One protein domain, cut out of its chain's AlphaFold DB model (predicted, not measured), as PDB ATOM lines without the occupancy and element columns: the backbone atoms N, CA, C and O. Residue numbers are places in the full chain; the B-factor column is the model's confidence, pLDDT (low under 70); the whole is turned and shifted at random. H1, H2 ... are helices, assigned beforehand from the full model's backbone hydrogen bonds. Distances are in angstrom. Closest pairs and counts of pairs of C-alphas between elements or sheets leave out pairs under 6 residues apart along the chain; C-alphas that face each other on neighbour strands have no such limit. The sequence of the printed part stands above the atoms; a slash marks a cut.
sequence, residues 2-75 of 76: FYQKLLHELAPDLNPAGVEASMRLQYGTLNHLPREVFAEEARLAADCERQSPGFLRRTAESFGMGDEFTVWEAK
ATOM      1  N   PHE A   2      43.401  57.284 -83.197       84.62
ATOM      2  CA  PHE A   2      44.370  56.326 -82.616       84.62
ATOM      3  C   PHE A   2      43.839  55.650 -81.336       84.62
ATOM      4  O   PHE A   2      43.812  54.426 -81.262       84.62
ATOM      5  N   TYR A   3      43.305  56.433 -80.394       92.19
ATOM      6  CA  TYR A   3      42.743  55.901 -79.146       92.19
ATOM      7  C   TYR A   3      41.487  55.062 -79.363       92.19
ATOM      8  O   TYR A   3      41.368  53.999 -78.777       92.19
ATOM      9  N   GLN A   4      40.583  55.493 -80.245       94.31
ATOM     10  CA  GLN A   4      39.344  54.753 -80.510       94.31
ATOM     11  C   GLN A   4      39.614  53.368 -81.089       94.31
ATOM     12  O   GLN A   4      38.942  52.413 -80.729       94.31
ATOM     13  N   LYS A   5      40.625  53.243 -81.957       95.06
ATOM     14  CA  LYS A   5      41.050  51.936 -82.467       95.06
ATOM     15  C   LYS A   5      41.563  51.044 -81.340       95.06
ATOM     16  O   LYS A   5      41.110  49.916 -81.224       95.06
ATOM     17  N   LEU A   6      42.441  51.572 -80.484       95.44
ATOM     18  CA  LEU A   6      42.940  50.841 -79.319       95.44
ATOM     19  C   LEU A   6      41.800  50.414 -78.380       95.44
ATOM     20  O   LEU A   6      41.764  49.276 -77.929       95.44
ATOM     21  N   LEU A   7      40.859  51.310 -78.097       96.56
ATOM     22  CA  LEU A   7      39.716  51.028 -77.232       96.56
ATOM     23  C   LEU A   7      38.785  49.978 -77.841       96.56
ATOM     24  O   LEU A   7      38.323  49.102 -77.123       96.56
ATOM     25  N   HIS A   8      38.581  50.007 -79.158       96.31
ATOM     26  CA  HIS A   8      37.812  48.982 -79.861       96.31
ATOM     27  C   HIS A   8      38.515  47.614 -79.857       96.31
ATOM     28  O   HIS A   8      37.856  46.592 -79.730       96.31
ATOM     29  N   GLU A   9      39.852  47.571 -79.935       95.62
ATOM     30  CA  GLU A   9      40.611  46.322 -79.758       95.62
ATOM     31  C   GLU A   9      40.477  45.752 -78.338       95.62
ATOM     32  O   GLU A   9      40.449  44.537 -78.158       95.62
ATOM     33  N   LEU A  10      40.453  46.621 -77.322       95.62
ATOM     34  CA  LEU A  10      40.414  46.223 -75.912       95.62
ATOM     35  C   LEU A  10      39.004  45.855 -75.433       95.62
ATOM     36  O   LEU A  10      38.864  44.981 -74.580       95.62
ATOM     37  N   ALA A  11      37.979  46.519 -75.963       94.56
ATOM     38  CA  ALA A  11      36.577  46.310 -75.631       94.56
ATOM     39  C   ALA A  11      35.711  46.468 -76.897       94.56
ATOM     40  O   ALA A  11      35.121  47.530 -77.112       94.56
ATOM     41  N   PRO A  12      35.634  45.428 -77.750       94.62
ATOM     42  CA  PRO A  12      34.930  45.503 -79.033       94.62
ATOM     43  C   PRO A  12      33.418  45.705 -78.882       94.62
ATOM     44  O   PRO A  12      32.794  46.279 -79.769       94.62
ATOM     45  N   ASP A  13      32.854  45.291 -77.745       93.62
ATOM     46  CA  ASP A  13      31.424  45.410 -77.438       93.62
ATOM     47  C   ASP A  13      31.014  46.824 -76.992       93.62
ATOM     48  O   ASP A  13      29.829  47.102 -76.805       93.62
ATOM     49  N   LEU A  14      31.979  47.726 -76.787       96.06
ATOM     50  CA  LEU A  14      31.722  49.109 -76.397       96.06
ATOM     51  C   LEU A  14      31.953  50.063 -77.558       96.06
ATOM     52  O   LEU A  14      32.840  49.873 -78.391       96.06
ATOM     53  N   ASN A  15      31.217  51.174 -77.548       97.25
ATOM     54  CA  ASN A  15      31.497  52.265 -78.464       97.25
ATOM     55  C   ASN A  15      32.760  53.025 -78.010       97.25
ATOM     56  O   ASN A  15      32.737  53.709 -76.977       97.25
ATOM     57  N   PRO A  16      33.860  52.971 -78.780       97.31
ATOM     58  CA  PRO A  16      35.142  53.508 -78.343       97.31
ATOM     59  C   PRO A  16      35.168  55.041 -78.281       97.31
ATOM     60  O   PRO A  16      36.007  55.598 -77.576       97.31
ATOM     61  N   ALA A  17      34.265  55.741 -78.978       97.38
ATOM     62  CA  ALA A  17      34.163  57.196 -78.873       97.38
ATOM     63  C   ALA A  17      33.608  57.623 -77.506       97.38
ATOM     64  O   ALA A  17      34.103  58.583 -76.919       97.38
ATOM     65  N   GLY A  18      32.635  56.880 -76.967       97.50
ATOM     66  CA  GLY A  18      32.099  57.135 -75.628       97.50
ATOM     67  C   GLY A  18      33.113  56.840 -74.527       97.50
ATOM     68  O   GLY A  18      33.239  57.616 -73.579       97.50
ATOM     69  N   VAL A  19      33.900  55.771 -74.688       97.75
ATOM     70  CA  VAL A  19      34.994  55.457 -73.759       97.75
ATOM     71  C   VAL A  19      36.088  56.529 -73.825       97.75
ATOM     72  O   VAL A  19      36.506  57.036 -72.786       97.75
ATOM     73  N   GLU A  20      36.505  56.952 -75.026       97.81
ATOM     74  CA  GLU A  20      37.486  58.037 -75.180       97.81
ATOM     75  C   GLU A  20      36.991  59.344 -74.545       97.81
ATOM     76  O   GLU A  20      37.760  60.002 -73.845       97.81
ATOM     77  N   ALA A  21      35.724  59.714 -74.751       97.69
ATOM     78  CA  ALA A  21      35.133  60.906 -74.147       97.69
ATOM     79  C   ALA A  21      35.188  60.849 -72.610       97.69
ATOM     80  O   ALA A  21      35.630  61.808 -71.977       97.69
ATOM     81  N   SER A  22      34.834  59.706 -72.011       97.25
ATOM     82  CA  SER A  22      34.939  59.491 -70.561       97.25
ATOM     83  C   SER A  22      36.379  59.643 -70.058       97.25
ATOM     84  O   SER A  22      36.642  60.391 -69.118       97.25
ATOM     85  N   MET A  23      37.340  59.001 -70.726       97.44
ATOM     86  CA  MET A  23      38.754  59.106 -70.356       97.44
ATOM     87  C   MET A  23      39.277  60.543 -70.485       97.44
ATOM     88  O   MET A  23      40.041  61.006 -69.639       97.44
ATOM     89  N   ARG A  24      38.873  61.279 -71.524       96.62
ATOM     90  CA  ARG A  24      39.282  62.680 -71.717       96.62
ATOM     91  C   ARG A  24      38.706  63.611 -70.657       96.62
ATOM     92  O   ARG A  24      39.385  64.562 -70.283       96.62
ATOM     93  N   LEU A  25      37.508  63.334 -70.144       95.19
ATOM     94  CA  LEU A  25      36.949  64.079 -69.011       95.19
ATOM     95  C   LEU A  25      37.785  63.900 -67.736       95.19
ATOM     96  O   LEU A  25      37.935  64.852 -66.975       95.19
ATOM     97  N   GLN A  26      38.355  62.715 -67.521       94.56
ATOM     98  CA  GLN A  26      39.129  62.399 -66.317       94.56
ATOM     99  C   GLN A  26      40.606  62.804 -66.414       94.56
ATOM    100  O   GLN A  26      41.172  63.333 -65.461       94.56
ATOM    101  N   TYR A  27      41.236  62.568 -67.566       95.12
ATOM    102  CA  TYR A  27      42.689  62.685 -67.739       95.12
ATOM    103  C   TYR A  27      43.112  63.800 -68.706       95.12
ATOM    104  O   TYR A  27      44.302  64.082 -68.864       95.12
ATOM    105  N   GLY A  28      42.162  64.438 -69.393       94.12
ATOM    106  CA  GLY A  28      42.443  65.416 -70.440       94.12
ATOM    107  C   GLY A  28      43.093  64.765 -71.662       94.12
ATOM    108  O   GLY A  28      42.422  64.181 -72.513       94.12
ATOM    109  N   THR A  29      44.415  64.889 -71.785       92.50
ATOM    110  CA  THR A  29      45.163  64.290 -72.906       92.50
ATOM    111  C   THR A  29      45.590  62.867 -72.578       92.50
ATOM    112  O   THR A  29      46.117  62.623 -71.506       92.50
ATOM    113  N   LEU A  30      45.429  61.928 -73.513       95.50
ATOM    114  CA  LEU A  30      45.635  60.501 -73.220       95.50
ATOM    115  C   LEU A  30      47.026  59.962 -73.609       95.50
ATOM    116  O   LEU A  30      47.349  58.829 -73.280       95.50
ATOM    117  N   ASN A  31      47.872  60.760 -74.279       93.56
ATOM    118  CA  ASN A  31      49.168  60.312 -74.836       93.56
ATOM    119  C   ASN A  31      50.145  59.750 -73.788       93.56
ATOM    120  O   ASN A  31      51.070  59.025 -74.138       93.56
ATOM    121  N   HIS A  32      49.992  60.157 -72.527       92.94
ATOM    122  CA  HIS A  32      50.891  59.792 -71.434       92.94
ATOM    123  C   HIS A  32      50.433  58.537 -70.682       92.94
ATOM    124  O   HIS A  32      51.160  58.047 -69.818       92.94
ATOM    125  N   LEU A  33      49.227  58.040 -70.974       95.94
ATOM    126  CA  LEU A  33      48.664  56.891 -70.285       95.94
ATOM    127  C   LEU A  33      49.196  55.593 -70.907       95.94
ATOM    128  O   LEU A  33      49.227  55.466 -72.135       95.94
ATOM    129  N   PRO A  34      49.602  54.613 -70.086       96.25
ATOM    130  CA  PRO A  34      50.024  53.312 -70.580       96.25
ATOM    131  C   PRO A  34      48.805  52.471 -71.004       96.25
ATOM    132  O   PRO A  34      47.675  52.736 -70.585       96.25
ATOM    133  N   ARG A  35      49.015  51.444 -71.841       95.56
ATOM    134  CA  ARG A  35      47.933  50.621 -72.427       95.56
ATOM    135  C   ARG A  35      47.055  49.962 -71.360       95.56
ATOM    136  O   ARG A  35      45.856  49.811 -71.565       95.56
ATOM    137  N   GLU A  36      47.641  49.594 -70.230       97.19
ATOM    138  CA  GLU A  36      46.957  48.971 -69.099       97.19
ATOM    139  C   GLU A  36      45.865  49.888 -68.541       97.19
ATOM    140  O   GLU A  36      44.773  49.417 -68.241       97.19
ATOM    141  N   VAL A  37      46.104  51.205 -68.505       97.31
ATOM    142  CA  VAL A  37      45.085  52.176 -68.079       97.31
ATOM    143  C   VAL A  37      43.918  52.201 -69.064       97.31
ATOM    144  O   VAL A  37      42.774  52.185 -68.633       97.31
ATOM    145  N   PHE A  38      44.163  52.147 -70.377       97.50
ATOM    146  CA  PHE A  38      43.071  52.047 -71.359       97.50
ATOM    147  C   PHE A  38      42.230  50.780 -71.166       97.50
ATOM    148  O   PHE A  38      41.014  50.826 -71.343       97.50
ATOM    149  N   ALA A  39      42.856  49.658 -70.803       97.50
ATOM    150  CA  ALA A  39      42.142  48.408 -70.562       97.50
ATOM    151  C   ALA A  39      41.264  48.479 -69.303       97.50
ATOM    152  O   ALA A  39      40.118  48.035 -69.339       97.50
ATOM    153  N   GLU A  40      41.770  49.056 -68.210       97.88
ATOM    154  CA  GLU A  40      40.975  49.238 -66.990       97.88
ATOM    155  C   GLU A  40      39.839  50.248 -67.196       97.88
ATOM    156  O   GLU A  40      38.702  49.971 -66.825       97.88
ATOM    157  N   GLU A  41      40.097  51.370 -67.869       97.94
ATOM    158  CA  GLU A  41      39.059  52.361 -68.181       97.94
ATOM    159  C   GLU A  41      37.967  51.785 -69.088       97.94
ATOM    160  O   GLU A  41      36.786  52.054 -68.884       97.94
ATOM    161  N   ALA A  42      38.324  50.929 -70.049       97.31
ATOM    162  CA  ALA A  42      37.339  50.232 -70.868       97.31
ATOM    163  C   ALA A  42      36.454  49.282 -70.036       97.31
ATOM    164  O   ALA A  42      35.248  49.205 -70.269       97.31
ATOM    165  N   ARG A  43      37.014  48.598 -69.027       97.62
ATOM    166  CA  ARG A  43      36.225  47.769 -68.097       97.62
ATOM    167  C   ARG A  43      35.293  48.614 -67.232       97.62
ATOM    168  O   ARG A  43      34.117  48.285 -67.118       97.62
ATOM    169  N   LEU A  44      35.791  49.718 -66.674       97.44
ATOM    170  CA  LEU A  44      34.977  50.648 -65.886       97.44
ATOM    171  C   LEU A  44      33.843  51.241 -66.727       97.44
ATOM    172  O   LEU A  44      32.698  51.293 -66.281       97.44
ATOM    173  N   ALA A  45      34.131  51.615 -67.972       97.12
ATOM    174  CA  ALA A  45      33.136  52.086 -68.922       97.12
ATOM    175  C   ALA A  45      32.049  51.034 -69.208       97.12
ATOM    176  O   ALA A  45      30.870  51.386 -69.247       97.12
ATOM    177  N   ALA A  46      32.418  49.753 -69.350       97.19
ATOM    178  CA  ALA A  46      31.452  48.660 -69.492       97.19
ATOM    179  C   ALA A  46      30.530  48.557 -68.270       97.19
ATOM    180  O   ALA A  46      29.315  48.394 -68.400       97.19
ATOM    181  N   ASP A  47      31.102  48.677 -67.072       97.69
ATOM    182  CA  ASP A  47      30.350  48.631 -65.823       97.69
ATOM    183  C   ASP A  47      29.388  49.809 -65.692       97.69
ATOM    184  O   ASP A  47      28.236  49.611 -65.294       97.69
ATOM    185  N   CYS A  48      29.825  51.012 -66.066       96.44
ATOM    186  CA  CYS A  48      28.980  52.201 -66.109       96.44
ATOM    187  C   CYS A  48      27.831  52.046 -67.109       96.44
ATOM    188  O   CYS A  48      26.689  52.336 -66.760       96.44
ATOM    189  N   GLU A  49      28.103  51.547 -68.316       97.25
ATOM    190  CA  GLU A  49      27.080  51.331 -69.345       97.25
ATOM    191  C   GLU A  49      26.053  50.276 -68.908       97.25
ATOM    192  O   GLU A  49      24.849  50.458 -69.077       97.25
ATOM    193  N   ARG A  50      26.505  49.202 -68.254       96.44
ATOM    194  CA  ARG A  50      25.629  48.160 -67.702       96.44
ATOM    195  C   ARG A  50      24.750  48.673 -66.558       96.44
ATOM    196  O   ARG A  50      23.594  48.271 -66.453       96.44
ATOM    197  N   GLN A  51      25.290  49.524 -65.687       97.44
ATOM    198  CA  GLN A  51      24.543  50.106 -64.566       97.44
ATOM    199  C   GLN A  51      23.610  51.240 -65.011       97.44
ATOM    200  O   GLN A  51      22.557  51.448 -64.409       97.44
ATOM    201  N   SER A  52      23.984  51.974 -66.058       96.62
ATOM    202  CA  SER A  52      23.226  53.096 -66.600       96.62
ATOM    203  C   SER A  52      23.285  53.093 -68.130       96.62
ATOM    204  O   SER A  52      24.102  53.806 -68.716       96.62
ATOM    205  N   PRO A  53      22.393  52.341 -68.798       96.81
ATOM    206  CA  PRO A  53      22.358  52.293 -70.254       96.81
ATOM    207  C   PRO A  53      22.270  53.687 -70.897       96.81
ATOM    208  O   PRO A  53      21.569  54.597 -70.424       96.81
ATOM    209  N   GLY A  54      23.018  53.863 -71.981       96.75
ATOM    210  CA  GLY A  54      23.217  55.126 -72.678       96.75
ATOM    211  C   GLY A  54      24.221  56.065 -72.006       96.75
ATOM    212  O   GLY A  54      24.306  57.227 -72.411       96.75
ATOM    213  N   PHE A  55      24.961  55.617 -70.988       97.44
ATOM    214  CA  PHE A  55      26.001  56.418 -70.339       97.44
ATOM    215  C   PHE A  55      27.048  56.877 -71.355       97.44
ATOM    216  O   PHE A  55      27.296  58.076 -71.474       97.44
ATOM    217  N   LEU A  56      27.601  55.955 -72.143       97.62
ATOM    218  CA  LEU A  56      28.654  56.259 -73.112       97.62
ATOM    219  C   LEU A  56      28.175  57.207 -74.209       97.62
ATOM    220  O   LEU A  56      28.921  58.103 -74.609       97.62
ATOM    221  N   ARG A  57      26.919  57.064 -74.643       98.00
ATOM    222  CA  ARG A  57      26.301  57.975 -75.609       98.00
ATOM    223  C   ARG A  57      26.173  59.389 -75.043       98.00
ATOM    224  O   ARG A  57      26.651  60.334 -75.663       98.00
ATOM    225  N   ARG A  58      25.591  59.536 -73.846       98.06
ATOM    226  CA  ARG A  58      25.430  60.846 -73.186       98.06
ATOM    227  C   ARG A  58      26.777  61.521 -72.931       98.06
ATOM    228  O   ARG A  58      26.899  62.732 -73.112       98.06
ATOM    229  N   THR A  59      27.785  60.748 -72.532       97.38
ATOM    230  CA  THR A  59      29.148  61.243 -72.315       97.38
ATOM    231  C   THR A  59      29.779  61.728 -73.618       97.38
ATOM    232  O   THR A  59      30.323  62.831 -73.649       97.38
ATOM    233  N   ALA A  60      29.657  60.962 -74.708       97.38
ATOM    234  CA  ALA A  60      30.145  61.377 -76.020       97.38
ATOM    235  C   ALA A  60      29.453  62.656 -76.510       97.38
ATOM    236  O   ALA A  60      30.132  63.603 -76.896       97.38
ATOM    237  N   GLU A  61      28.121  62.720 -76.446       97.12
ATOM    238  CA  GLU A  61      27.343  63.898 -76.849       97.12
ATOM    239  C   GLU A  61      27.748  65.141 -76.040       97.12
ATOM    240  O   GLU A  61      28.039  66.187 -76.618       97.12
ATOM    241  N   SER A  62      27.857  65.015 -74.713       95.31
ATOM    242  CA  SER A  62      28.212  66.133 -73.824       95.31
ATOM    243  C   SER A  62      29.637  66.646 -74.047       95.31
ATOM    244  O   SER A  62      29.898  67.835 -73.886       95.31
ATOM    245  N   PHE A  63      30.564  65.759 -74.417       95.31
ATOM    246  CA  PHE A  63      31.951  66.119 -74.712       95.31
ATOM    247  C   PHE A  63      32.148  66.648 -76.148       95.31
ATOM    248  O   PHE A  63      33.208  67.184 -76.463       95.31
ATOM    249  N   GLY A  64      31.141  66.517 -77.020       96.19
ATOM    250  CA  GLY A  64      31.217  66.924 -78.428       96.19
ATOM    251  C   GLY A  64      31.757  65.847 -79.377       96.19
ATOM    252  O   GLY A  64      32.243  66.182 -80.449       96.19
ATOM    253  N   MET A  65      31.672  64.569 -78.992       96.44
ATOM    254  CA  MET A  65      32.073  63.393 -79.783       96.44
ATOM    255  C   MET A  65      30.877  62.540 -80.255       96.44
ATOM    256  O   MET A  65      31.004  61.335 -80.498       96.44
ATOM    257  N   GLY A  66      29.681  63.132 -80.330       96.94
ATOM    258  CA  GLY A  66      28.456  62.426 -80.731       96.94
ATOM    259  C   GLY A  66      28.495  61.908 -82.175       96.94
ATOM    260  O   GLY A  66      27.985  60.822 -82.463       96.94
ATOM    261  N   ASP A  67      29.160  62.636 -83.073       97.00
ATOM    262  CA  ASP A  67      29.315  62.224 -84.471       97.00
ATOM    263  C   ASP A  67      30.237  61.004 -84.577       97.00
ATOM    264  O   ASP A  67      29.895  60.020 -85.235       97.00
ATOM    265  N   GLU A  68      31.372  61.002 -83.873       96.25
ATOM    266  CA  GLU A  68      32.263  59.844 -83.803       96.25
ATOM    267  C   GLU A  68      31.569  58.632 -83.188       96.25
ATOM    268  O   GLU A  68      31.759  57.515 -83.670       96.25
ATOM    269  N   PHE A  69      30.750  58.845 -82.155       97.19
ATOM    270  CA  PHE A  69      29.945  57.785 -81.557       97.19
ATOM    271  C   PHE A  69      29.018  57.154 -82.597       97.19
ATOM    272  O   PHE A  69      29.051  55.939 -82.791       97.19
ATOM    273  N   THR A  70      28.276  57.977 -83.338       96.75
ATOM    274  CA  THR A  70      27.369  57.522 -84.402       96.75
ATOM    275  C   THR A  70      28.121  56.779 -85.511       96.75
ATOM    276  O   THR A  70      27.664  55.745 -85.997       96.75
ATOM    277  N   VAL A  71      29.316  57.254 -85.886       95.81
ATOM    278  CA  VAL A  71      30.179  56.587 -86.874       95.81
ATOM    279  C   VAL A  71      30.600  55.190 -86.417       95.81
ATOM    280  O   VAL A  71      30.741  54.305 -87.261       95.81
ATOM    281  N   TRP A  72      30.835  54.979 -85.122       94.81
ATOM    282  CA  TRP A  72      31.174  53.660 -84.585       94.81
ATOM    283  C   TRP A  72      29.960  52.744 -84.447       94.81
ATOM    284  O   TRP A  72      30.085  51.569 -84.777       94.81
ATOM    285  N   GLU A  73      28.789  53.261 -84.064       91.69
ATOM    286  CA  GLU A  73      27.554  52.460 -84.057       91.69
ATOM    287  C   GLU A  73      27.186  51.961 -85.457       91.69
ATOM    288  O   GLU A  73      26.741  50.834 -85.609       91.69
ATOM    289  N   ALA A  74      27.428  52.763 -86.496       92.56
ATOM    290  CA  ALA A  74      27.175  52.355 -87.877       92.56
ATOM    291  C   ALA A  74      28.165  51.298 -88.417       92.56
ATOM    292  O   ALA A  74      27.980  50.808 -89.532       92.56
ATOM    293  N   LYS A  75      29.246  50.996 -87.681       83.38
ATOM    294  CA  LYS A  75      30.292  50.031 -88.068       83.38
ATOM    295  C   LYS A  75      30.233  48.709 -87.301       83.38
ATOM    296  O   LYS A  75      30.905  47.774 -87.736       83.38
TER     297      LYS A  75
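This is residues 2 to 75 of the 76 residues of an uncharacterized protein of Profundibacter amoris (UniProt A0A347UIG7). Four crossed helices pack round a fifth, H2: long H3 along one side, H1 on H2 and H3, and the hairpin of H4 and H5 away from H1. The printed part has 74 residues with five named helices, H1 to H5, and no named strand: all helix. It is compact and rounded, radius of gyration of the C-alphas 10.9 A, spans 27 by 23 by 23 A.

H1, residues 2 to 10, touches residues 16 to 20 alone of the hub H2, residues 16 to 27; closest C-alphas, Gln 4 and Pro 16, 4.9 A. H3, residues 35 to 51, touches H2 only just about perpendicular, at 72 degrees; closest C-alphas, Val 19 and Ala 45, 6.2 A. H4, residues 55 to 63, touches H2 at a steep tilt of 64 degrees; closest C-alphas, Leu 56 and Gly 18, 4.4 A. H5, residues 66 to 73, forms a hairpin with H4. In all five helices every O i to N i+4 pair is within hydrogen-bond range.

H1 begins at C-alpha 2 (44.370, 56.326, -82.616); H3 measures 24.7 A; H5 ends at C-alpha 73 (27.554, 52.460, -84.057).

The printed part has no cut, no link is long, and no printed residue is under 70.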